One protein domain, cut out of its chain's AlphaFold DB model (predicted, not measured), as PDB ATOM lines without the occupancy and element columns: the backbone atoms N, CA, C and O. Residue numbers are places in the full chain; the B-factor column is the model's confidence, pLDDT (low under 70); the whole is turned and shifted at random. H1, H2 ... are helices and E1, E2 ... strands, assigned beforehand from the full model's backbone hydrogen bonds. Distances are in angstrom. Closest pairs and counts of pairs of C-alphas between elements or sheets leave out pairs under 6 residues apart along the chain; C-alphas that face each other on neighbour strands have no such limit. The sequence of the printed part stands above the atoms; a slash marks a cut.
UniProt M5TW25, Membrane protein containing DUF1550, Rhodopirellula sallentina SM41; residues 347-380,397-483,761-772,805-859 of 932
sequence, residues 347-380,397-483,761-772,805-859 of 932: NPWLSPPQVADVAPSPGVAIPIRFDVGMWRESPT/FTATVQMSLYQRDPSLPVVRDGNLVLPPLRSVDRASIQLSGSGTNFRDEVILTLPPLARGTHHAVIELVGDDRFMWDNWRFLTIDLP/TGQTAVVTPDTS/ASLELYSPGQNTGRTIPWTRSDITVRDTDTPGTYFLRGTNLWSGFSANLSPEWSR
ATOM      1  N   ASN A 347     211.478 128.817 310.315       84.19
ATOM      2  CA  ASN A 347     211.219 127.748 309.364       84.19
ATOM      3  C   ASN A 347     210.124 128.213 308.397       84.19
ATOM      4  O   ASN A 347     208.940 128.202 308.770       84.19
ATOM      5  N   PRO A 348     210.492 128.729 307.214       87.94
ATOM      6  CA  PRO A 348     209.512 129.020 306.186       87.94
ATOM      7  C   PRO A 348     208.883 127.722 305.666       87.94
ATOM      8  O   PRO A 348     209.427 126.648 305.859       87.94
ATOM      9  N   TRP A 349     207.692 127.800 305.085       90.25
ATOM     10  CA  TRP A 349     206.971 126.613 304.629       90.25
ATOM     11  C   TRP A 349     206.015 126.948 303.488       90.25
ATOM     12  O   TRP A 349     205.517 128.072 303.385       90.25
ATOM     13  N   LEU A 350     205.709 125.944 302.664       92.81
ATOM     14  CA  LEU A 350     204.719 126.033 301.589       92.81
ATOM     15  C   LEU A 350     203.442 125.255 301.926       92.81
ATOM     16  O   LEU A 350     203.500 124.107 302.387       92.81
ATOM     17  N   SER A 351     202.265 125.821 301.650       91.38
ATOM     18  CA  SER A 351     201.021 125.039 301.640       91.38
ATOM     19  C   SER A 351     200.946 124.141 300.399       91.38
ATOM     20  O   SER A 351     201.588 124.430 299.388       91.38
ATOM     21  N   PRO A 352     200.124 123.076 300.408       91.06
ATOM     22  CA  PRO A 352     199.785 122.362 299.183       91.06
ATOM     23  C   PRO A 352     199.225 123.322 298.114       91.06
ATOM     24  O   PRO A 352     198.353 124.136 298.441       91.06
ATOM     25  N   PRO A 353     199.723 123.259 296.866       91.50
ATOM     26  CA  PRO A 353     199.287 124.128 295.790       91.50
ATOM     27  C   PRO A 353     197.947 123.688 295.235       91.50
ATOM     28  O   PRO A 353     197.600 122.509 295.240       91.50
ATOM     29  N   GLN A 354     197.198 124.657 294.730       85.88
ATOM     30  CA  GLN A 354     195.881 124.426 294.165       85.88
ATOM     31  C   GLN A 354     195.708 125.256 292.899       85.88
ATOM     32  O   GLN A 354     196.101 126.425 292.841       85.88
ATOM     33  N   VAL A 355     195.072 124.657 291.897       86.31
ATOM     34  CA  VAL A 355     194.671 125.361 290.679       86.31
ATOM     35  C   VAL A 355     193.582 126.372 291.047       86.31
ATOM     36  O   VAL A 355     192.635 126.036 291.758       86.31
ATOM     37  N   ALA A 356     193.722 127.630 290.622       77.19
ATOM     38  CA  ALA A 356     192.739 128.662 290.968       77.19
ATOM     39  C   ALA A 356     191.386 128.475 290.257       77.19
ATOM     40  O   ALA A 356     190.369 128.999 290.707       77.19
ATOM     41  N   ASP A 357     191.394 127.768 289.127       77.94
ATOM     42  CA  ASP A 357     190.236 127.486 288.287       77.94
ATOM     43  C   ASP A 357     189.850 126.005 288.396       77.94
ATOM     44  O   ASP A 357     190.712 125.132 288.404       77.94
ATOM     45  N   VAL A 358     188.549 125.726 288.466       76.81
ATOM     46  CA  VAL A 358     188.002 124.368 288.632       76.81
ATOM     47  C   VAL A 358     188.042 123.580 287.315       76.81
ATOM     48  O   VAL A 358     188.048 122.354 287.323       76.81
ATOM     49  N   ALA A 359     188.066 124.272 286.172       79.62
ATOM     50  CA  ALA A 359     188.118 123.652 284.846       79.62
ATOM     51  C   ALA A 359     189.011 124.473 283.894       79.62
ATOM     52  O   ALA A 359     188.493 125.101 282.961       79.62
ATOM     53  N   PRO A 360     190.337 124.508 284.130       83.88
ATOM     54  CA  PRO A 360     191.260 125.286 283.312       83.88
ATOM     55  C   PRO A 360     191.183 124.869 281.837       83.88
ATOM     56  O   PRO A 360     191.124 123.684 281.511       83.88
ATOM     57  N   SER A 361     191.177 125.853 280.937       84.31
ATOM     58  CA  SER A 361     191.188 125.594 279.494       84.31
ATOM     59  C   SER A 361     192.611 125.326 278.991       84.31
ATOM     60  O   SER A 361     193.544 126.013 279.419       84.31
ATOM     61  N   PRO A 362     192.805 124.393 278.041       86.00
ATOM     62  CA  PRO A 362     194.088 124.245 277.365       86.00
ATOM     63  C   PRO A 362     194.456 125.520 276.594       86.00
ATOM     64  O   PRO A 362     193.593 126.271 276.146       86.00
ATOM     65  N   GLY A 363     195.753 125.767 276.429       85.88
ATOM     66  CA  GLY A 363     196.269 126.924 275.691       85.88
ATOM     67  C   GLY A 363     196.197 128.260 276.443       85.88
ATOM     68  O   GLY A 363     196.591 129.284 275.891       85.88
ATOM     69  N   VAL A 364     195.760 128.262 277.704       89.19
ATOM     70  CA  VAL A 364     195.692 129.454 278.561       89.19
ATOM     71  C   VAL A 364     196.653 129.294 279.730       89.19
ATOM     72  O   VAL A 364     196.903 128.187 280.198       89.19
ATOM     73  N   ALA A 365     197.212 130.411 280.186       91.75
ATOM     74  CA  ALA A 365     198.048 130.440 281.373       91.75
ATOM     75  C   ALA A 365     197.224 130.078 282.625       91.75
ATOM     76  O   ALA A 365     196.147 130.636 282.841       91.75
ATOM     77  N   ILE A 366     197.714 129.145 283.442       91.44
ATOM     78  CA  ILE A 366     196.951 128.587 284.568       91.44
ATOM     79  C   ILE A 366     197.524 129.125 285.886       91.44
ATOM     80  O   ILE A 366     198.639 128.749 286.254       91.44
ATOM     81  N   PRO A 367     196.795 129.986 286.618       91.81
ATOM     82  CA  PRO A 367     197.244 130.487 287.910       91.81
ATOM     83  C   PRO A 367     197.144 129.405 288.992       91.81
ATOM     84  O   PRO A 367     196.095 128.789 289.202       91.81
ATOM     85  N   ILE A 368     198.246 129.219 289.708       91.94
ATOM     86  CA  ILE A 368     198.429 128.286 290.815       91.94
ATOM     87  C   ILE A 368     198.592 129.087 292.097       91.94
ATOM     88  O   ILE A 368     199.457 129.956 292.183       91.94
ATOM     89  N   ARG A 369     197.762 128.785 293.096       89.12
ATOM     90  CA  ARG A 369     197.739 129.494 294.380       89.12
ATOM     91  C   ARG A 369     198.213 128.597 295.512       89.12
ATOM     92  O   ARG A 369     197.790 127.440 295.596       89.12
ATOM     93  N   PHE A 370     199.030 129.149 296.398       90.81
ATOM     94  CA  PHE A 370     199.511 128.506 297.619       90.81
ATOM     95  C   PHE A 370     199.926 129.570 298.639       90.81
ATOM     96  O   PHE A 370     200.245 130.696 298.270       90.81
ATOM     97  N   ASP A 371     199.942 129.209 299.916       90.56
ATOM     98  CA  ASP A 371     200.450 130.074 300.972       90.56
ATOM     99  C   ASP A 371     201.947 129.821 301.158       90.56
ATOM    100  O   ASP A 371     202.397 128.670 301.193       90.56
ATOM    101  N   VAL A 372     202.699 130.900 301.345       91.44
ATOM    102  CA  VAL A 372     204.045 130.847 301.912       91.44
ATOM    103  C   VAL A 372     203.953 131.401 303.318       91.44
ATOM    104  O   VAL A 372     203.478 132.520 303.520       91.44
ATOM    105  N   GLY A 373     204.389 130.624 304.300       87.38
ATOM    106  CA  GLY A 373     204.401 131.062 305.684       87.38
ATOM    107  C   GLY A 373     205.754 130.907 306.344       87.38
ATOM    108  O   GLY A 373     206.706 130.412 305.752       87.38
ATOM    109  N   MET A 374     205.829 131.358 307.592       84.62
ATOM    110  CA  MET A 374     207.017 131.247 308.427       84.62
ATOM    111  C   MET A 374     206.614 130.909 309.856       84.62
ATOM    112  O   MET A 374     205.896 131.674 310.509       84.62
ATOM    113  N   TRP A 375     207.110 129.775 310.347       78.38
ATOM    114  CA  TRP A 375     207.066 129.441 311.763       78.38
ATOM    115  C   TRP A 375     208.228 130.129 312.468       78.38
ATOM    116  O   TRP A 375     209.372 130.081 312.011       78.38
ATOM    117  N   ARG A 376     207.932 130.779 313.593       69.19
ATOM    118  CA  ARG A 376     208.956 131.274 314.512       69.19
ATOM    119  C   ARG A 376     209.010 130.326 315.691       69.19
ATOM    120  O   ARG A 376     207.992 130.131 316.358       69.19
ATOM    121  N   GLU A 377     210.185 129.777 315.975       57.97
ATOM    122  CA  GLU A 377     210.380 129.040 317.218       57.97
ATOM    123  C   GLU A 377     210.130 129.993 318.395       57.97
ATOM    124  O   GLU A 377     210.839 130.985 318.583       57.97
ATOM    125  N   SER A 378     209.075 129.733 319.169       49.19
ATOM    126  CA  SER A 378     208.839 130.465 320.411       49.19
ATOM    127  C   SER A 378     209.909 130.041 321.417       49.19
ATOM    128  O   SER A 378     209.968 128.862 321.777       49.19
ATOM    129  N   PRO A 379     210.759 130.959 321.912       42.56
ATOM    130  CA  PRO A 379     211.609 130.634 323.035       42.56
ATOM    131  C   PRO A 379     210.675 130.476 324.232       42.56
ATOM    132  O   PRO A 379     210.063 131.446 324.665       42.56
ATOM    133  N   THR A 380     210.589 129.261 324.772       38.69
ATOM    134  CA  THR A 380     209.831 128.840 325.968       38.69
ATOM    135  C   THR A 380     208.418 128.296 325.725       38.69
ATOM    136  O   THR A 380     207.569 128.929 325.108       38.69
ATOM    137  N   PHE A 397     210.850 139.148 306.308       77.56
ATOM    138  CA  PHE A 397     211.538 137.998 305.727       77.56
ATOM    139  C   PHE A 397     211.200 137.917 304.240       77.56
ATOM    140  O   PHE A 397     210.025 137.882 303.883       77.56
ATOM    141  N   THR A 398     212.207 137.895 303.370       85.00
ATOM    142  CA  THR A 398     211.985 137.711 301.933       85.00
ATOM    143  C   THR A 398     212.087 136.229 301.592       85.00
ATOM    144  O   THR A 398     213.165 135.648 301.681       85.00
ATOM    145  N   ALA A 399     210.976 135.629 301.178       88.38
ATOM    146  CA  ALA A 399     210.931 134.275 300.641       88.38
ATOM    147  C   ALA A 399     210.962 134.332 299.110       88.38
ATOM    148  O   ALA A 399     210.280 135.163 298.512       88.38
ATOM    149  N   THR A 400     211.724 133.448 298.466       92.88
ATOM    150  CA  THR A 400     211.691 133.295 297.005       92.88
ATOM    151  C   THR A 400     211.169 131.919 296.653       92.88
ATOM    152  O   THR A 400     211.689 130.923 297.136       92.88
ATOM    153  N   VAL A 401     210.156 131.868 295.800       94.88
ATOM    154  CA  VAL A 401     209.528 130.633 295.340       94.88
ATOM    155  C   VAL A 401     209.687 130.494 293.836       94.88
ATOM    156  O   VAL A 401     209.567 131.469 293.093       94.88
ATOM    157  N   GLN A 402     209.975 129.280 293.387       95.56
ATOM    158  CA  GLN A 402     210.190 128.938 291.988       95.56
ATOM    159  C   GLN A 402     209.259 127.798 291.593       95.56
ATOM    160  O   GLN A 402     209.198 126.778 292.269       95.56
ATOM    161  N   MET A 403     208.561 127.948 290.472       96.81
ATOM    162  CA  MET A 403     207.786 126.874 289.865       96.81
ATOM    163  C   MET A 403     208.519 126.327 288.646       96.81
ATOM    164  O   MET A 403     208.966 127.077 287.774       96.81
ATOM    165  N   SER A 404     208.603 125.004 288.574       95.69
ATOM    166  CA  SER A 404     209.188 124.257 287.466       95.69
ATOM    167  C   SER A 404     208.192 123.236 286.924       95.69
ATOM    168  O   SER A 404     207.422 122.645 287.675       95.69
ATOM    169  N   LEU A 405     208.208 123.017 285.613       95.44
ATOM    170  CA  LEU A 405     207.340 122.087 284.899       95.44
ATOM    171  C   LEU A 405     208.178 120.939 284.325       95.44
ATOM    172  O   LEU A 405     209.210 121.181 283.693       95.44
ATOM    173  N   TYR A 406     207.735 119.698 284.524       94.06
ATOM    174  CA  TYR A 406     208.346 118.542 283.872       94.06
ATOM    175  C   TYR A 406     208.095 118.601 282.366       94.06
ATOM    176  O   TYR A 406     206.959 118.776 281.918       94.06
ATOM    177  N   GLN A 407     209.147 118.423 281.569       91.31
ATOM    178  CA  GLN A 407     208.982 118.291 280.126       91.31
ATOM    179  C   GLN A 407     208.305 116.958 279.819       91.31
ATOM    180  O   GLN A 407     208.770 115.895 280.231       91.31
ATOM    181  N   ARG A 408     207.188 117.029 279.097       87.62
ATOM    182  CA  ARG A 408     206.411 115.855 278.720       87.62
ATOM    183  C   ARG A 408     207.177 115.027 277.691       87.62
ATOM    184  O   ARG A 408     207.322 115.445 276.547       87.62
ATOM    185  N   ASP A 409     207.595 113.837 278.097       86.12
ATOM    186  CA  ASP A 409     208.241 112.849 277.238       86.12
ATOM    187  C   ASP A 409     207.679 111.461 277.578       86.12
ATOM    188  O   ASP A 409     208.080 110.885 278.587       86.12
ATOM    189  N   PRO A 410     206.768 110.893 276.763       81.81
ATOM    190  CA  PRO A 410     206.178 109.575 277.015       81.81
ATOM    191  C   PRO A 410     207.193 108.423 277.129       81.81
ATOM    192  O   PRO A 410     206.836 107.337 277.586       81.81
ATOM    193  N   SER A 411     208.447 108.620 276.703       84.94
ATOM    194  CA  SER A 411     209.513 107.626 276.860       84.94
ATOM    195  C   SER A 411     210.147 107.626 278.258       84.94
ATOM    196  O   SER A 411     210.765 106.627 278.641       84.94
ATOM    197  N   LEU A 412     209.948 108.696 279.035       88.56
ATOM    198  CA  LEU A 412     210.419 108.880 280.406       88.56
ATOM    199  C   LEU A 412     209.229 108.836 281.394       88.56
ATOM    200  O   LEU A 412     208.099 109.125 281.010       88.56
ATOM    201  N   PRO A 413     209.445 108.496 282.674       89.44
ATOM    202  CA  PRO A 413     210.687 107.992 283.248       89.44
ATOM    203  C   PRO A 413     211.017 106.560 282.803       89.44
ATOM    204  O   PRO A 413     210.143 105.792 282.402       89.44
ATOM    205  N   VAL A 414     212.299 106.198 282.863       89.19
ATOM    206  CA  VAL A 414     212.775 104.846 282.535       89.19
ATOM    207  C   VAL A 414     214.038 104.519 283.321       89.19
ATOM    208  O   VAL A 414     214.840 105.400 283.625       89.19
ATOM    209  N   VAL A 415     214.237 103.243 283.634       87.75
ATOM    210  CA  VAL A 415     215.478 102.766 284.249       87.75
ATOM    211  C   VAL A 415     216.525 102.539 283.156       87.75
ATOM    212  O   VAL A 415     216.330 101.693 282.284       87.75
ATOM    213  N   ARG A 416     217.635 103.283 283.195       85.69
ATOM    214  CA  ARG A 416     218.809 103.081 282.326       85.69
ATOM    215  C   ARG A 416     220.006 102.734 283.196       85.69
ATOM    216  O   ARG A 416     220.280 103.437 284.162       85.69
ATOM    217  N   ASP A 417     220.685 101.634 282.886       83.44
ATOM    218  CA  ASP A 417     221.872 101.173 283.621       83.44
ATOM    219  C   ASP A 417     221.659 101.059 285.148       83.44
ATOM    220  O   ASP A 417     222.553 101.327 285.946       83.44
ATOM    221  N   GLY A 418     220.445 100.679 285.567       79.88
ATOM    222  CA  GLY A 418     220.062 100.556 286.981       79.88
ATOM    223  C   GLY A 418     219.688 101.870 287.678       79.88
ATOM    224  O   GLY A 418     219.267 101.831 288.834       79.88
ATOM    225  N   ASN A 419     219.779 103.009 286.987       82.25
ATOM    226  CA  ASN A 419     219.400 104.321 287.502       82.25
ATOM    227  C   ASN A 419     218.077 104.787 286.892       82.25
ATOM    228  O   ASN A 419     217.855 104.676 285.684       82.25
ATOM    229  N   LEU A 420     217.196 105.334 287.728       85.62
ATOM    230  CA  LEU A 420     215.959 105.947 287.262       85.62
ATOM    231  C   LEU A 420     216.273 107.291 286.603       85.62
ATOM    232  O   LEU A 420     216.746 108.211 287.264       85.62
ATOM    233  N   VAL A 421     215.968 107.415 285.315       88.69
ATOM    234  CA  VAL A 421     216.033 108.687 284.594       88.69
ATOM    235  C   VAL A 421     214.640 109.293 284.588       88.69
ATOM    236  O   VAL A 421     213.722 108.767 283.954       88.69
ATOM    237  N   LEU A 422     214.493 110.392 285.317       89.06
ATOM    238  CA  LEU A 422     213.271 111.180 285.368       89.06
ATOM    239  C   LEU A 422     213.232 112.214 284.221       89.06
ATOM    240  O   LEU A 422     214.280 112.607 283.701       89.06
ATOM    241  N   PRO A 423     212.038 112.682 283.828       91.12
ATOM    242  CA  PRO A 423     211.894 113.775 282.872       91.12
ATOM    243  C   PRO A 423     212.575 115.061 283.383       91.12
ATOM    244  O   PRO A 423     212.561 115.325 284.591       91.12
ATOM    245  N   PRO A 424     213.169 115.887 282.504       91.31
ATOM    246  CA  PRO A 424     213.851 117.102 282.935       91.31
ATOM    247  C   PRO A 424     212.851 118.164 283.410       91.31
ATOM    248  O   PRO A 424     211.777 118.337 282.824       91.31
ATOM    249  N   LEU A 425     213.226 118.905 284.453       91.94
ATOM    250  CA  LEU A 425     212.474 120.051 284.963       91.94
ATOM    251  C   LEU A 425     212.914 121.340 284.271       91.94
ATOM    252  O   LEU A 425     214.103 121.606 284.112       91.94
ATOM    253  N   ARG A 426     211.943 122.165 283.880       93.06
ATOM    254  CA  ARG A 426     212.174 123.505 283.336       93.06
ATOM    255  C   ARG A 426     211.502 124.538 284.231       93.06
ATOM    256  O   ARG A 426     210.295 124.460 284.426       93.06
ATOM    257  N   SER A 427     212.254 125.531 284.703       93.25
ATOM    258  CA  SER A 427     211.679 126.680 285.411       93.25
ATOM    259  C   SER A 427     210.712 127.447 284.501       93.25
ATOM    260  O   SER A 427     211.007 127.685 283.323       93.25
ATOM    261  N   VAL A 428     209.537 127.781 285.034       94.81
ATOM    262  CA  VAL A 428     208.452 128.450 284.298       94.81
ATOM    263  C   VAL A 428     208.035 129.776 284.917       94.81
ATOM    264  O   VAL A 428     207.677 130.680 284.168       94.81
ATOM    265  N   ASP A 429     208.098 129.909 286.242       95.94
ATOM    266  CA  ASP A 429     207.758 131.146 286.946       95.94
ATOM    267  C   ASP A 429     208.527 131.243 288.272       95.94
ATOM    268  O   ASP A 429     208.934 130.224 288.840       95.94
ATOM    269  N   ARG A 430     208.742 132.461 288.768       95.38
ATOM    270  CA  ARG A 430     209.469 132.737 290.013       95.38
ATOM    271  C   ARG A 430     208.961 134.030 290.637       95.38
ATOM    272  O   ARG A 430     208.865 135.049 289.960       95.38
ATOM    273  N   ALA A 431     208.717 134.012 291.943       93.25
ATOM    274  CA  ALA A 431     208.302 135.191 292.695       93.25
ATOM    275  C   ALA A 431     209.096 135.329 293.994       93.25
ATOM    276  O   ALA A 431     209.435 134.338 294.639       93.25
ATOM    277  N   SER A 432     209.353 136.571 294.397       91.62
ATOM    278  CA  SER A 432     209.894 136.903 295.715       91.62
ATOM    279  C   SER A 432     208.856 137.706 296.483       91.62
ATOM    280  O   SER A 432     208.303 138.674 295.962       91.62
ATOM    281  N   ILE A 433     208.587 137.299 297.716       88.50
ATOM    282  CA  ILE A 433     207.556 137.877 298.574       88.50
ATOM    283  C   ILE A 433     208.146 138.276 299.924       88.50
ATOM    284  O   ILE A 433     208.976 137.569 300.494       88.50
ATOM    285  N   GLN A 434     207.726 139.434 300.427       86.94
ATOM    286  CA  GLN A 434     208.188 139.981 301.699       86.94
ATOM    287  C   GLN A 434     207.163 139.672 302.793       86.94
ATOM    288  O   GLN A 434     206.217 140.433 302.983       86.94
ATOM    289  N   LEU A 435     207.375 138.601 303.554       80.62
ATOM    290  CA  LEU A 435     206.536 138.279 304.705       80.62
ATOM    291  C   LEU A 435     206.715 139.358 305.782       80.62
ATOM    292  O   LEU A 435     207.785 139.491 306.387       80.62
ATOM    293  N   SER A 436     205.659 140.140 306.008       67.44
ATOM    294  CA  SER A 436     205.628 141.255 306.963       67.44
ATOM    295  C   SER A 436     204.342 141.193 307.790       67.44
ATOM    296  O   SER A 436     203.259 141.056 307.237       67.44
ATOM    297  N   GLY A 437     204.417 141.309 309.119       56.22
ATOM    298  CA  GLY A 437     203.212 141.336 309.961       56.22
ATOM    299  C   GLY A 437     203.490 141.522 311.455       56.22
ATOM    300  O   GLY A 437     204.642 141.634 311.877       56.22
ATOM    301  N   SER A 438     202.440 141.512 312.276       48.25
ATOM    302  CA  SER A 438     202.535 141.411 313.738       48.25
ATOM    303  C   SER A 438     201.715 140.204 314.217       48.25
ATOM    304  O   SER A 438     200.523 140.103 313.941       48.25
ATOM    305  N   GLY A 439     202.355 139.233 314.881       54.66
ATOM    306  CA  GLY A 439     201.699 137.995 315.332       54.66
ATOM    307  C   GLY A 439     202.620 136.769 315.367       54.66
ATOM    308  O   GLY A 439     203.824 136.882 315.144       54.66
ATOM    309  N   THR A 440     202.053 135.596 315.678       51.19
ATOM    310  CA  THR A 440     202.776 134.310 315.792       51.19
ATOM    311  C   THR A 440     202.788 133.478 314.505       51.19
ATOM    312  O   THR A 440     203.654 132.621 314.375       51.19
ATOM    313  N   ASN A 441     201.897 133.753 313.541       58.91
ATOM    314  CA  ASN A 441     201.816 133.041 312.259       58.91
ATOM    315  C   ASN A 441     201.841 134.035 311.091       58.91
ATOM    316  O   ASN A 441     200.837 134.692 310.816       58.91
ATOM    317  N   PHE A 442     202.977 134.120 310.398       74.75
ATOM    318  CA  PHE A 442     203.122 134.898 309.167       74.75
ATOM    319  C   PHE A 442     202.793 133.995 307.989       74.75
ATOM    320  O   PHE A 442     203.411 132.940 307.855       74.75
ATOM    321  N   ARG A 443     201.829 134.388 307.158       82.94
ATOM    322  CA  ARG A 443     201.567 133.745 305.870       82.94
ATOM    323  C   ARG A 443     201.023 134.769 304.890       82.94
ATOM    324  O   ARG A 443     200.180 135.567 305.290       82.94
ATOM    325  N   ASP A 444     201.459 134.671 303.646       85.50
ATOM    326  CA  ASP A 444     200.912 135.416 302.518       85.50
ATOM    327  C   ASP A 444     200.559 134.439 301.394       85.50
ATOM    328  O   ASP A 444     201.257 133.447 301.165       85.50
ATOM    329  N   GLU A 445     199.456 134.715 300.700       87.75
ATOM    330  CA  GLU A 445     199.058 133.961 299.513       87.75
ATOM    331  C   GLU A 445     199.926 134.395 298.327       87.75
ATOM    332  O   GLU A 445     200.061 135.584 298.031       87.75
ATOM    333  N   VAL A 446     200.499 133.418 297.631       90.88
ATOM    334  CA  VAL A 446     201.311 133.614 296.434       90.88
ATOM    335  C   VAL A 446     200.620 132.967 295.246       90.88
ATOM    336  O   VAL A 446     200.058 131.872 295.337       90.88
ATOM    337  N   ILE A 447     200.669 133.661 294.111       92.75
ATOM    338  CA  ILE A 447     200.155 133.171 292.837       92.75
ATOM    339  C   ILE A 447     201.324 133.070 291.864       92.75
ATOM    340  O   ILE A 447     201.944 134.081 291.542       92.75
ATOM    341  N   LEU A 448     201.601 131.855 291.395       95.25
ATOM    342  CA  LEU A 448     202.499 131.592 290.269       95.25
ATOM    343  C   LEU A 448     201.673 131.118 289.076       95.25
ATOM    344  O   LEU A 448     200.587 130.571 289.246       95.25
ATOM    345  N   THR A 449     202.163 131.314 287.859       95.25
ATOM    346  CA  THR A 449     201.396 131.044 286.641       95.25
ATOM    347  C   THR A 449     202.084 129.999 285.776       95.25
ATOM    348  O   THR A 449     203.226 130.164 285.357       95.25
ATOM    349  N   LEU A 450     201.380 128.906 285.478       94.38
ATOM    350  CA  LEU A 450     201.840 127.944 284.483       94.38
ATOM    351  C   LEU A 450     201.627 128.505 283.075       94.38
ATOM    352  O   LEU A 450     200.606 129.154 282.823       94.38
ATOM    353  N   PRO A 451     202.550 128.238 282.135       94.56
ATOM    354  CA  PRO A 451     202.382 128.645 280.748       94.56
ATOM    355  C   PRO A 451     201.175 127.935 280.113       94.56
ATOM    356  O   PRO A 451     200.730 126.917 280.637       94.56
ATOM    357  N   PRO A 452     200.667 128.415 278.965       92.31
ATOM    358  CA  PRO A 452     199.699 127.691 278.144       92.31
ATOM    359  C   PRO A 452     200.038 126.206 277.970       92.31
ATOM    360  O   PRO A 452     201.025 125.859 277.318       92.31
ATOM    361  N   LEU A 453     199.217 125.326 278.549       90.88
ATOM    362  CA  LEU A 453     199.420 123.877 278.496       90.88
ATOM    363  C   LEU A 453     198.523 123.230 277.435       90.88
ATOM    364  O   LEU A 453     197.365 123.607 277.261       90.88
ATOM    365  N   ALA A 454     199.054 122.233 276.728       89.19
ATOM    366  CA  ALA A 454     198.268 121.388 275.828       89.19
ATOM    367  C   ALA A 454     197.378 120.410 276.618       89.19
ATOM    368  O   ALA A 454     197.549 120.248 277.821       89.19
ATOM    369  N   ARG A 455     196.462 119.703 275.950       86.75
ATOM    370  CA  ARG A 455     195.627 118.676 276.602       86.75
ATOM    371  C   ARG A 455     196.456 117.515 277.182       86.75
ATOM    372  O   ARG A 455     197.548 117.200 276.689       86.75
ATOM    373  N   GLY A 456     195.901 116.867 278.201       86.56
ATOM    374  CA  GLY A 456     196.497 115.755 278.944       86.56
ATOM    375  C   GLY A 456     197.082 116.158 280.299       86.56
ATOM    376  O   GLY A 456     196.878 117.272 280.782       86.56
ATOM    377  N   THR A 457     197.816 115.228 280.907       90.25
ATOM    378  CA  THR A 457     198.371 115.377 282.256       90.25
ATOM    379  C   THR A 457     199.722 116.100 282.252       90.25
ATOM    380  O   THR A 457     200.621 115.766 281.474       90.25
ATOM    381  N   HIS A 458     199.895 117.053 283.167       92.62
ATOM    382  CA  HIS A 458     201.117 117.836 283.371       92.62
ATOM    383  C   HIS A 458     201.533 117.818 284.836       92.62
ATOM    384  O   HIS A 458     200.689 117.915 285.725       92.62
ATOM    385  N   HIS A 459     202.839 117.751 285.084       94.75
ATOM    386  CA  HIS A 459     203.404 117.702 286.430       94.75
ATOM    387  C   HIS A 459     204.297 118.916 286.670       94.75
ATOM    388  O   HIS A 459     205.213 119.180 285.890       94.75
ATOM    389  N   ALA A 460     204.049 119.632 287.760       95.50
ATOM    390  CA  ALA A 460     204.810 120.793 288.184       95.50
ATOM    391  C   ALA A 460     205.312 120.628 289.622       95.50
ATOM    392  O   ALA A 460     204.759 119.873 290.426       95.50
ATOM    393  N   VAL A 461     206.374 121.356 289.932       96.50
ATOM    394  CA  VAL A 461     207.026 121.397 291.236       96.50
ATOM    395  C   VAL A 461     207.168 122.855 291.639       96.50
ATOM    396  O   VAL A 461     207.567 123.682 290.823       96.50
ATOM    397  N   ILE A 462     206.832 123.166 292.883       96.44
ATOM    398  CA  ILE A 462     207.054 124.467 293.503       96.44
ATOM    399  C   ILE A 462     208.099 124.270 294.591       96.44
ATOM    400  O   ILE A 462     207.954 123.409 295.458       96.44
ATOM    401  N   GLU A 463     209.145 125.071 294.510       94.69
ATOM    402  CA  GLU A 463     210.302 125.068 295.386       94.69
ATOM    403  C   GLU A 463     210.355 126.396 296.141       94.69
ATOM    404  O   GLU A 463     210.255 127.466 295.534       94.69
ATOM    405  N   LEU A 464     210.532 126.341 297.458       93.06
ATOM    406  CA  LEU A 464     211.009 127.466 298.242       93.06
ATOM    407  C   LEU A 464     212.535 127.475 298.147       93.06
ATOM    408  O   LEU A 464     213.197 126.569 298.638       93.06
ATOM    409  N   VAL A 465     213.081 128.501 297.498       91.19
ATOM    410  CA  VAL A 465     214.516 128.621 297.241       91.19
ATOM    411  C   VAL A 465     215.237 128.971 298.538       91.19
ATOM    412  O   VAL A 465     215.109 130.092 299.036       91.19
ATOM    413  N   GLY A 466     216.020 128.024 299.045       84.12
ATOM    414  CA  GLY A 466     216.851 128.161 300.233       84.12
ATOM    415  C   GLY A 466     216.821 126.912 301.110       84.12
ATOM    416  O   GLY A 466     215.924 126.073 301.005       84.12
ATOM    417  N   ASP A 467     217.802 126.832 301.999       82.06
ATOM    418  CA  ASP A 467     217.991 125.722 302.921       82.06
ATOM    419  C   ASP A 467     217.532 126.101 304.329       82.06
ATOM    420  O   ASP A 467     217.906 127.154 304.834       82.06
ATOM    421  N   ASP A 468     216.787 125.239 305.012       83.62
ATOM    422  CA  ASP A 468     216.400 125.373 306.417       83.62
ATOM    423  C   ASP A 468     216.505 124.035 307.151       83.62
ATOM    424  O   ASP A 468     217.142 123.074 306.711       83.62
ATOM    425  N   ARG A 469     215.917 123.998 308.347       84.19
ATOM    426  CA  ARG A 469     215.965 122.847 309.231       84.19
ATOM    427  C   ARG A 469     215.100 121.693 308.746       84.19
ATOM    428  O   ARG A 469     215.332 120.572 309.200       84.19
ATOM    429  N   PHE A 470     214.120 121.929 307.876       89.56
ATOM    430  CA  PHE A 470     213.140 120.927 307.490       89.56
ATOM    431  C   PHE A 470     212.823 120.932 305.993       89.56
ATOM    432  O   PHE A 470     211.692 121.114 305.583       89.56
ATOM    433  N   MET A 471     213.783 120.511 305.171       87.62
ATOM    434  CA  MET A 471     213.686 120.570 303.703       87.62
ATOM    435  C   MET A 471     212.459 119.945 303.025       87.62
ATOM    436  O   MET A 471     212.212 120.195 301.849       87.62
ATOM    437  N   TRP A 472     211.685 119.111 303.711       90.75
ATOM    438  CA  TRP A 472     210.489 118.486 303.147       90.75
ATOM    439  C   TRP A 472     209.326 119.468 302.934       90.75
ATOM    440  O   TRP A 472     208.395 119.165 302.180       90.75
ATOM    441  N   ASP A 473     209.323 120.625 303.594       91.19
ATOM    442  CA  ASP A 473     208.297 121.654 303.405       91.19
ATOM    443  C   ASP A 473     208.609 122.671 302.300       91.19
ATOM    444  O   ASP A 473     207.673 123.309 301.808       91.19
ATOM    445  N   ASN A 474     209.861 122.717 301.844       92.31
ATOM    446  CA  ASN A 474     210.317 123.572 300.748       92.31
ATOM    447  C   ASN A 474     209.906 123.063 299.371       92.31
ATOM    448  O   ASN A 474     210.039 123.785 298.393       92.31
ATOM    449  N   TRP A 475     209.355 121.853 299.278       93.81
ATOM    450  CA  TRP A 475     208.959 121.256 298.008       93.81
ATOM    451  C   TRP A 475     207.486 120.879 298.006       93.81
ATOM    452  O   TRP A 475     206.993 120.162 298.886       93.81
ATOM    453  N   ARG A 476     206.771 121.334 296.981       95.69
ATOM    454  CA  ARG A 476     205.388 120.953 296.715       95.69
ATOM    455  C   ARG A 476     205.215 120.501 295.281       95.69
ATOM    456  O   ARG A 476     205.802 121.048 294.359       95.69
ATOM    457  N   PHE A 477     204.371 119.501 295.101       95.81
ATOM    458  CA  PHE A 477     204.126 118.845 293.828       95.81
ATOM    459  C   PHE A 477     202.701 119.127 293.388       95.81
ATOM    460  O   PHE A 477     201.770 119.095 294.191       95.81
ATOM    461  N   LEU A 478     202.518 119.357 292.100       94.94
ATOM    462  CA  LEU A 478     201.224 119.635 291.504       94.94
ATOM    463  C   LEU A 478     201.080 118.785 290.251       94.94
ATOM    464  O   LEU A 478     201.991 118.728 289.431       94.94
ATOM    465  N   THR A 479     199.944 118.123 290.106       93.88
ATOM    466  CA  THR A 479     199.542 117.534 288.831       93.88
ATOM    467  C   THR A 479     198.259 118.198 288.377       93.88
ATOM    468  O   THR A 479     197.327 118.359 289.164       93.88
ATOM    469  N   ILE A 480     198.234 118.580 287.106       90.00
ATOM    470  CA  ILE A 480     197.072 119.154 286.440       90.00
ATOM    471  C   ILE A 480     196.714 118.234 285.297       90.00
ATOM    472  O   ILE A 480     197.561 117.930 284.456       90.00
ATOM    473  N   ASP A 481     195.458 117.820 285.257       86.94
ATOM    474  CA  ASP A 481     194.923 117.088 284.127       86.94
ATOM    475  C   ASP A 481     194.015 118.002 283.306       86.94
ATOM    476  O   ASP A 481     193.116 118.647 283.846       86.94
ATOM    477  N   LEU A 482     194.279 118.082 282.001       87.38
ATOM    478  CA  LEU A 482     193.494 118.864 281.047       87.38
ATOM    479  C   LEU A 482     192.704 117.918 280.126       87.38
ATOM    480  O   LEU A 482     193.222 117.559 279.062       87.38
ATOM    481  N   PRO A 483     191.477 117.516 280.527       83.44
ATOM    482  CA  PRO A 483     190.630 116.588 279.784       83.44
ATOM    483  C   PRO A 483     190.361 116.943 278.320       83.44
ATOM    484  O   PRO A 483     190.449 118.101 277.891       83.44
ATOM    485  N   THR A 761     199.908 112.770 301.147       93.44
ATOM    486  CA  THR A 761     200.528 111.455 301.365       93.44
ATOM    487  C   THR A 761     199.670 110.566 302.262       93.44
ATOM    488  O   THR A 761     199.135 111.034 303.266       93.44
ATOM    489  N   GLY A 762     199.553 109.286 301.908       90.75
ATOM    490  CA  GLY A 762     198.703 108.309 302.597       90.75
ATOM    491  C   GLY A 762     197.237 108.301 302.138       90.75
ATOM    492  O   GLY A 762     196.486 107.400 302.512       90.75
ATOM    493  N   GLN A 763     196.802 109.260 301.309       91.69
ATOM    494  CA  GLN A 763     195.480 109.215 300.679       91.69
ATOM    495  C   GLN A 763     195.475 108.294 299.455       91.69
ATOM    496  O   GLN A 763     196.464 108.151 298.743       91.69
ATOM    497  N   THR A 764     194.332 107.681 299.164       90.62
ATOM    498  CA  THR A 764     194.183 106.877 297.945       90.62
ATOM    499  C   THR A 764     194.042 107.790 296.727       90.62
ATOM    500  O   THR A 764     193.105 108.584 296.669       90.62
ATOM    501  N   ALA A 765     194.937 107.649 295.751       90.56
ATOM    502  CA  ALA A 765     194.828 108.330 294.466       90.56
ATOM    503  C   ALA A 765     193.950 107.520 293.507       90.56
ATOM    504  O   ALA A 765     194.070 106.295 293.421       90.56
ATOM    505  N   VAL A 766     193.095 108.215 292.760       87.81
ATOM    506  CA  VAL A 766     192.320 107.647 291.656       87.81
ATOM    507  C   VAL A 766     192.745 108.378 290.392       87.81
ATOM    508  O   VAL A 766     192.573 109.588 290.289       87.81
ATOM    509  N   VAL A 767     193.352 107.651 289.457       86.25
ATOM    510  CA  VAL A 767     193.879 108.204 288.206       86.25
ATOM    511  C   VAL A 767     193.088 107.624 287.051       86.25
ATOM    512  O   VAL A 767     192.994 106.404 286.920       86.25
ATOM    513  N   THR A 768     192.570 108.486 286.183       79.69
ATOM    514  CA  THR A 768     191.915 108.089 284.936       79.69
ATOM    515  C   THR A 768     192.868 108.403 283.783       79.69
ATOM    516  O   THR A 768     192.982 109.567 283.402       79.69
ATOM    517  N   PRO A 769     193.600 107.417 283.235       75.00
ATOM    518  CA  PRO A 769     194.589 107.709 282.210       75.00
ATOM    519  C   PRO A 769     193.909 108.121 280.904       75.00
ATOM    520  O   PRO A 769     193.100 107.373 280.350       75.00
ATOM    521  N   ASP A 770     194.245 109.307 280.402       66.31
ATOM    522  CA  ASP A 770     193.677 109.824 279.160       66.31
ATOM    523  C   ASP A 770     194.382 109.216 277.935       66.31
ATOM    524  O   ASP A 770     195.567 109.444 277.694       66.31
ATOM    525  N   THR A 771     193.642 108.443 277.135       58.75
ATOM    526  CA  THR A 771     194.152 107.812 275.901       58.75
ATOM    527  C   THR A 771     193.966 108.655 274.645       58.75
ATOM    528  O   THR A 771     194.428 108.264 273.571       58.75
ATOM    529  N   SER A 772     193.363 109.840 274.742       51.44
ATOM    530  CA  SER A 772     193.197 110.746 273.597       51.44
ATOM    531  C   SER A 772     194.530 111.243 273.019       51.44
ATOM    532  O   SER A 772     194.625 111.578 271.839       51.44
ATOM    533  N   ALA A 805     197.926  97.035 277.362       66.38
ATOM    534  CA  ALA A 805     197.299  96.116 278.319       66.38
ATOM    535  C   ALA A 805     197.829  96.303 279.759       66.38
ATOM    536  O   ALA A 805     197.234  95.828 280.728       66.38
ATOM    537  N   SER A 806     198.958  97.001 279.907       82.12
ATOM    538  CA  SER A 806     199.619  97.271 281.181       82.12
ATOM    539  C   SER A 806     200.313  98.628 281.176       82.12
ATOM    540  O   SER A 806     200.877  99.030 280.158       82.12
ATOM    541  N   LEU A 807     200.328  99.285 282.332       88.38
ATOM    542  CA  LEU A 807     201.021 100.546 282.587       88.38
ATOM    543  C   LEU A 807     202.143 100.343 283.606       88.38
ATOM    544  O   LEU A 807     202.110  99.400 284.388       88.38
ATOM    545  N   GLU A 808     203.125 101.230 283.626       91.38
ATOM    546  CA  GLU A 808     204.190 101.272 284.625       91.38
ATOM    547  C   GLU A 808     203.988 102.478 285.542       91.38
ATOM    548  O   GLU A 808     203.947 103.616 285.078       91.38
ATOM    549  N   LEU A 809     203.878 102.232 286.845       93.25
ATOM    550  CA  LEU A 809     203.841 103.263 287.877       93.25
ATOM    551  C   LEU A 809     205.237 103.451 288.470       93.25
ATOM    552  O   LEU A 809     205.794 102.516 289.046       93.25
ATOM    553  N   TYR A 810     205.770 104.662 288.381       92.94
ATOM    554  CA  TYR A 810     207.023 105.067 289.007       92.94
ATOM    555  C   TYR A 810     206.717 105.938 290.221       92.94
ATOM    556  O   TYR A 810     206.268 107.078 290.081       92.94
ATOM    557  N   SER A 811     206.944 105.384 291.411       92.56
ATOM    558  CA  SER A 811     206.749 106.092 292.676       92.56
ATOM    559  C   SER A 811     207.993 106.916 293.045       92.56
ATOM    560  O   SER A 811     209.112 106.464 292.783       92.56
ATOM    561  N   PRO A 812     207.835 108.079 293.701       90.44
ATOM    562  CA  PRO A 812     208.952 108.885 294.185       90.44
ATOM    563  C   PRO A 812     209.927 108.073 295.045       90.44
ATOM    564  O   PRO A 812     209.515 107.328 295.937       90.44
ATOM    565  N   GLY A 813     211.228 108.211 294.777       83.69
ATOM    566  CA  GLY A 813     212.288 107.566 295.552       83.69
ATOM    567  C   GLY A 813     212.416 106.050 295.378       83.69
ATOM    568  O   GLY A 813     213.207 105.422 296.086       83.69
ATOM    569  N   GLN A 814     211.667 105.453 294.446       85.06
ATOM    570  CA  GLN A 814     211.877 104.083 293.980       85.06
ATOM    571  C   GLN A 814     212.700 104.103 292.695       85.06
ATOM    572  O   GLN A 814     212.428 104.882 291.792       85.06
ATOM    573  N   ASN A 815     213.669 103.197 292.567       83.69
ATOM    574  CA  ASN A 815     214.532 103.146 291.379       83.69
ATOM    575  C   ASN A 815     213.932 102.331 290.220       83.69
ATOM    576  O   ASN A 815     214.561 102.205 289.173       83.69
ATOM    577  N   THR A 816     212.739 101.754 290.394       87.69
ATOM    578  CA  THR A 816     212.081 100.875 289.416       87.69
ATOM    579  C   THR A 816     210.583 101.144 289.347       87.69
ATOM    580  O   THR A 816     209.954 101.377 290.378       87.69
ATOM    581  N   GLY A 817     210.006 101.040 288.148       87.19
ATOM    582  CA  GLY A 817     208.558 101.090 287.951       87.19
ATOM    583  C   GLY A 817     207.866  99.767 288.305       87.19
ATOM    584  O   GLY A 817     208.441  98.689 288.152       87.19
ATOM    585  N   ARG A 818     206.614  99.846 288.761       91.81
ATOM    586  CA  ARG A 818     205.726  98.702 289.016       91.81
ATOM    587  C   ARG A 818     204.693  98.577 287.902       91.81
ATOM    588  O   ARG A 818     203.966  99.528 287.635       91.81
ATOM    589  N   THR A 819     204.558  97.394 287.312       91.06
ATOM    590  CA  THR A 819     203.527  97.126 286.300       91.06
ATOM    591  C   THR A 819     202.130  97.032 286.925       91.06
ATOM    592  O   THR A 819     201.929  96.330 287.915       91.06
ATOM    593  N   ILE A 820     201.157  97.712 286.323       88.38
ATOM    594  CA  ILE A 820     199.743  97.732 286.698       88.38
ATOM    595  C   ILE A 820     198.921  97.269 285.484       88.38
ATOM    596  O   ILE A 820     199.042  97.871 284.416       88.38
ATOM    597  N   PRO A 821     198.087  96.219 285.601       85.12
ATOM    598  CA  PRO A 821     197.170  95.839 284.529       85.12
ATOM    599  C   PRO A 821     196.107  96.927 284.346       85.12
ATOM    600  O   PRO A 821     195.585  97.450 285.331       85.12
ATOM    601  N   TRP A 822     195.769  97.263 283.100       81.00
ATOM    602  CA  TRP A 822     194.818  98.340 282.826       81.00
ATOM    603  C   TRP A 822     193.746  97.934 281.815       81.00
ATOM    604  O   TRP A 822     194.037  97.471 280.717       81.00
ATOM    605  N   THR A 823     192.483  98.131 282.195       74.75
ATOM    606  CA  THR A 823     191.293  97.732 281.425       74.75
ATOM    607  C   THR A 823     190.434  98.930 281.008       74.75
ATOM    608  O   THR A 823     189.219  98.802 280.895       74.75
ATOM    609  N   ARG A 824     191.046 100.107 280.787       68.31
ATOM    610  CA  ARG A 824     190.350 101.389 280.517       68.31
ATOM    611  C   ARG A 824     189.421 101.873 281.634       68.31
ATOM    612  O   ARG A 824     188.467 102.597 281.378       68.31
ATOM    613  N   SER A 825     189.702 101.471 282.865       72.12
ATOM    614  CA  SER A 825     189.028 101.965 284.063       72.12
ATOM    615  C   SER A 825     189.963 102.855 284.874       72.12
ATOM    616  O   SER A 825     191.169 102.916 284.609       72.12
ATOM    617  N   ASP A 826     189.408 103.499 285.895       80.81
ATOM    618  CA  ASP A 826     190.187 104.210 286.899       80.81
ATOM    619  C   ASP A 826     191.198 103.277 287.576       80.81
ATOM    620  O   ASP A 826     190.909 102.118 287.894       80.81
ATOM    621  N   ILE A 827     192.396 103.801 287.812       86.31
ATOM    622  CA  ILE A 827     193.464 103.129 288.541       86.31
ATOM    623  C   ILE A 827     193.480 103.683 289.953       86.31
ATOM    624  O   ILE A 827     193.663 104.878 290.169       86.31
ATOM    625  N   THR A 828     193.305 102.792 290.923       90.19
ATOM    626  CA  THR A 828     193.375 103.137 292.341       90.19
ATOM    627  C   THR A 828     194.766 102.814 292.877       90.19
ATOM    628  O   THR A 828     195.160 101.648 292.906       90.19
ATOM    629  N   VAL A 829     195.495 103.829 293.335       90.31
ATOM    630  CA  VAL A 829     196.820 103.690 293.954       90.31
ATOM    631  C   VAL A 829     196.701 104.023 295.439       90.31
ATOM    632  O   VAL A 829     196.272 105.115 295.804       90.31
ATOM    633  N   ARG A 830     197.041 103.065 296.307       90.81
ATOM    634  CA  ARG A 830     196.913 103.207 297.771       90.81
ATOM    635  C   ARG A 830     198.243 103.477 298.471       90.81
ATOM    636  O   ARG A 830     198.246 104.031 299.558       90.81
ATOM    637  N   ASP A 831     199.347 103.072 297.861       89.38
ATOM    638  CA  ASP A 831     200.707 103.207 298.376       89.38
ATOM    639  C   ASP A 831     201.309 104.565 297.994       89.38
ATOM    640  O   ASP A 831     202.215 104.668 297.170       89.38
ATOM    641  N   THR A 832     200.756 105.623 298.584       92.50
ATOM    642  CA  THR A 832     201.097 107.033 298.319       92.50
ATOM    643  C   THR A 832     201.887 107.650 299.478       92.50
ATOM    644  O   THR A 832     201.724 108.816 299.840       92.50
ATOM    645  N   ASP A 833     202.745 106.844 300.105       90.38
ATOM    646  CA  ASP A 833     203.397 107.164 301.381       90.38
ATOM    647  C   ASP A 833     204.642 108.052 301.247       90.38
ATOM    648  O   ASP A 833     205.261 108.385 302.255       90.38
ATOM    649  N   THR A 834     205.046 108.412 300.024       91.50
ATOM    650  CA  THR A 834     206.206 109.282 299.757       91.50
ATOM    651  C   THR A 834     205.758 110.549 299.017       91.50
ATOM    652  O   THR A 834     205.043 110.420 298.017       91.50
ATOM    653  N   PRO A 835     206.143 111.761 299.461       94.44
ATOM    654  CA  PRO A 835     205.862 112.991 298.736       94.44
ATOM    655  C   PRO A 835     206.587 112.990 297.390       94.44
ATOM    656  O   PRO A 835     207.714 112.506 297.284       94.44
ATOM    657  N   GLY A 836     205.945 113.532 296.363       94.44
ATOM    658  CA  GLY A 836     206.518 113.607 295.024       94.44
ATOM    659  C   GLY A 836     205.500 113.394 293.913       94.44
ATOM    660  O   GLY A 836     204.300 113.230 294.150       94.44
ATOM    661  N   THR A 837     206.006 113.379 292.684       94.69
ATOM    662  CA  THR A 837     205.235 113.051 291.482       94.69
ATOM    663  C   THR A 837     205.307 111.552 291.197       94.69
ATOM    664  O   THR A 837     206.389 110.993 291.029       94.69
ATOM    665  N   TYR A 838     204.145 110.912 291.122       94.62
ATOM    666  CA  TYR A 838     203.957 109.526 290.716       94.62
ATOM    667  C   TYR A 838     203.658 109.505 289.220       94.62
ATOM    668  O   TYR A 838     202.585 109.935 288.792       94.62
ATOM    669  N   PHE A 839     204.598 109.001 288.425       93.25
ATOM    670  CA  PHE A 839     204.445 108.940 286.973       93.25
ATOM    671  C   PHE A 839     203.789 107.627 286.561       93.25
ATOM    672  O   PHE A 839     204.204 106.552 286.992       93.25
ATOM    673  N   LEU A 840     202.795 107.716 285.687       91.12
ATOM    674  CA  LEU A 840     202.134 106.579 285.072       91.12
ATOM    675  C   LEU A 840     202.443 106.571 283.574       91.12
ATOM    676  O   LEU A 840     202.049 107.473 282.831       91.12
ATOM    677  N   ARG A 841     203.146 105.529 283.139       87.81
ATOM    678  CA  ARG A 841     203.658 105.389 281.776       87.81
ATOM    679  C   ARG A 841     203.011 104.210 281.066       87.81
ATOM    680  O   ARG A 841     202.814 103.150 281.651       87.81
ATOM    681  N   GLY A 842     202.734 104.363 279.779       82.88
ATOM    682  CA  GLY A 842     202.354 103.268 278.886       82.88
ATOM    683  C   GLY A 842     202.800 103.560 277.460       82.88
ATOM    684  O   GLY A 842     203.392 104.605 277.193       82.88
ATOM    685  N   THR A 843     202.504 102.662 276.522       76.62
ATOM    686  CA  THR A 843     202.770 102.896 275.094       76.62
ATOM    687  C   THR A 843     202.058 104.176 274.641       76.62
ATOM    688  O   THR A 843     200.833 104.199 274.564       76.62
ATOM    689  N   ASN A 844     202.821 105.244 274.380       72.56
ATOM    690  CA  ASN A 844     202.326 106.592 274.051       72.56
ATOM    691  C   ASN A 844     201.391 107.226 275.101       72.56
ATOM    692  O   ASN A 844     200.651 108.156 274.784       72.56
ATOM    693  N   LEU A 845     201.438 106.759 276.351       81.75
ATOM    694  CA  LEU A 845     200.642 107.297 277.451       81.75
ATOM    695  C   LEU A 845     201.555 107.989 278.463       81.75
ATOM    696  O   LEU A 845     202.501 107.390 278.974       81.75
ATOM    697  N   TRP A 846     201.206 109.232 278.781       85.88
ATOM    698  CA  TRP A 846     201.816 110.025 279.839       85.88
ATOM    699  C   TRP A 846     200.713 110.503 280.778       85.88
ATOM    700  O   TRP A 846     199.835 111.258 280.354       85.88
ATOM    701  N   SER A 847     200.746 110.047 282.025       90.06
ATOM    702  CA  SER A 847     199.800 110.432 283.070       90.06
ATOM    703  C   SER A 847     200.454 110.296 284.450       90.06
ATOM    704  O   SER A 847     201.645 110.004 284.555       90.06
ATOM    705  N   GLY A 848     199.690 110.499 285.520       92.00
ATOM    706  CA  GLY A 848     200.185 110.384 286.884       92.00
ATOM    707  C   GLY A 848     199.416 111.251 287.868       92.00
ATOM    708  O   GLY A 848     198.344 111.770 287.564       92.00
ATOM    709  N   PHE A 849     199.995 111.413 289.050       94.88
ATOM    710  CA  PHE A 849     199.477 112.264 290.118       94.88
ATOM    711  C   PHE A 849     200.623 112.734 291.025       94.88
ATOM    712  O   PHE A 849     201.759 112.282 290.908       94.88
ATOM    713  N   SER A 850     200.336 113.644 291.944       95.62
ATOM    714  CA  SER A 850     201.263 114.212 292.915       95.62
ATOM    715  C   SER A 850     200.750 113.961 294.328       95.62
ATOM    716  O   SER A 850     199.557 114.104 294.592       95.62
ATOM    717  N   ALA A 851     201.655 113.639 295.251       95.38
ATOM    718  CA  ALA A 851     201.362 113.561 296.679       95.38
ATOM    719  C   ALA A 851     202.209 114.578 297.453       95.38
ATOM    720  O   ALA A 851     203.412 114.701 297.218       95.38
ATOM    721  N   ASN A 852     201.588 115.294 298.388       95.19
ATOM    722  CA  ASN A 852     202.246 116.300 299.220       95.19
ATOM    723  C   ASN A 852     202.220 115.927 300.699       95.19
ATOM    724  O   ASN A 852     201.253 115.346 301.193       95.19
ATOM    725  N   LEU A 853     203.266 116.330 301.415       93.62
ATOM    726  CA  LEU A 853     203.289 116.261 302.868       93.62
ATOM    727  C   LEU A 853     202.330 117.302 303.465       93.62
ATOM    728  O   LEU A 853     202.249 118.436 302.987       93.62
ATOM    729  N   SER A 854     201.644 116.934 304.548       88.88
ATOM    730  CA  SER A 854     200.870 117.889 305.345       88.88
ATOM    731  C   SER A 854     201.789 118.969 305.947       88.88
ATOM    732  O   SER A 854     202.810 118.630 306.556       88.88
ATOM    733  N   PRO A 855     201.446 120.268 305.838       83.56
ATOM    734  CA  PRO A 855     202.277 121.345 306.371       83.56
ATOM    735  C   PRO A 855     202.357 121.337 307.905       83.56
ATOM    736  O   PRO A 855     203.218 121.999 308.466       83.56
ATOM    737  N   GLU A 856     201.524 120.582 308.623       84.56
ATOM    738  CA  GLU A 856     201.592 120.497 310.092       84.56
ATOM    739  C   GLU A 856     202.944 119.986 310.622       84.56
ATOM    740  O   GLU A 856     203.377 120.390 311.702       84.56
ATOM    741  N   TRP A 857     203.645 119.167 309.832       89.69
ATOM    742  CA  TRP A 857     204.964 118.628 310.166       89.69
ATOM    743  C   TRP A 857     206.084 119.681 310.147       89.69
ATOM    744  O   TRP A 857     207.121 119.472 310.776       89.69
ATOM    745  N   SER A 858     205.857 120.826 309.490       86.88
ATOM    746  CA  SER A 858     206.808 121.951 309.420       86.88
ATOM    747  C   SER A 858     206.824 122.846 310.664       86.88
ATOM    748  O   SER A 858     207.668 123.725 310.784       86.88
ATOM    749  N   ARG A 859     205.922 122.640 311.632       81.62
ATOM    750  CA  ARG A 859     205.825 123.532 312.804       81.62
ATOM    751  C   ARG A 859     206.974 123.396 313.796       81.62
ATOM    752  O   ARG A 859     207.214 124.317 314.566       81.62
TER     753      ARG A 859
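This is residues 347 to 380, 397 to 483, 761 to 772 and 805 to 859 of the 932 residues of the protein "Membrane protein containing DUF1550" of Rhodopirellula sallentina SM41 (UniProt M5TW25). A strongly twisted sheet of four strands, E6 E3 E8 E9, makes the middle of an elongated body; the sheet E1 E2 E7 packs on it, with E7 by E6, and the sheet E12 E11 E14 E15 packs on it toward one end, where E14 and E15 meet E8 and E9. The two four-stranded sheets make a sandwich only partly face to face; the small pairs E4 E5 and E10 E13 lie toward that same end, and the one short helix, H1, packs on E1. The printed part has 188 residues with fifteen named strands, E1 to E15 in turn, then H1; the sheets are antiparallel and the class is mostly strand. It is compact, with a radius of gyration of the C-alphas of 17.6 A, and spans 57 by 36 by 29 A.

Start at the hairpin of E1, residues 347 to 350, and E2, residues 366 to 376, where N 349 and O 373 are within hydrogen-bond range at 2.9 A. E2 also has E7, residues 441 to 450, as antiparallel neighbour, with N 368 and O 448 at 2.7 A. Next, look at the sheet of E6, residues 425 to 435, E3, residues 397 to 406, E8, residues 456 to 464, and E9, residues 475 to 482, in that order; N 401 and O 431, N 404 and O 461, and N 460 and O 478 are each 2.8 A apart. E6 bends by 63 degrees at residue 428; the closest C-alphas of E6 and E7 are those of Asp 429 and Leu 448, 6.2 A. E4, residues 414 to 416, and E5, residues 419 to 421, form a hairpin, with N 416 and O 419 at 2.9 A. E10, residues 765 to 767, is antiparallel to E13, residues 827 to 829, with N 767 and O 827 at 2.9 A. The last sheet runs E12, residues 818 to 821, E11, residues 806 to 810, E14, residues 836 to 842, and E15, residues 845 to 852; N 809 and O 818, N 808 and O 841, and N 838 and O 849 are each 2.8 A apart. With E6 E3 E8 E9 it makes a sandwich, two sheets face to face, their best planes 42 degrees apart; the closest C-alphas of E9 and E15, Thr 479 and Phe 849, are 5.4 A apart. H1, residues 855 to 859, is on the sheet E1 E2 E7, over E1, at a height of 8.3 A over the sheet; 0 of 1 O i to N i+4 pairs and 2 of 2 O i to N i+3 pairs are within range.

Find C-alpha 347 at (211.219, 127.748, 309.364), where E1 begins. From C-alpha 366 at (196.951, 128.587, 284.568), E2 runs 32.4 A; E3 measures 29.4 A, E7 28.2 A and E6 27.5 A. H1 ends at C-alpha 859, (205.825, 123.532, 312.804).

The C-alphas farthest apart, Thr 380 and Ala 805, are 59.1 A apart. Residues 381 to 396, 484 to 760 and 773 to 804 are not printed, with C-alpha gaps of 22.3 A, 24.3 A and 15.9 A. The link from E1 to E2 is long. Confidence is under 70 at residues 376 to 380, 436 to 441, 770 to 772, 805 and 824.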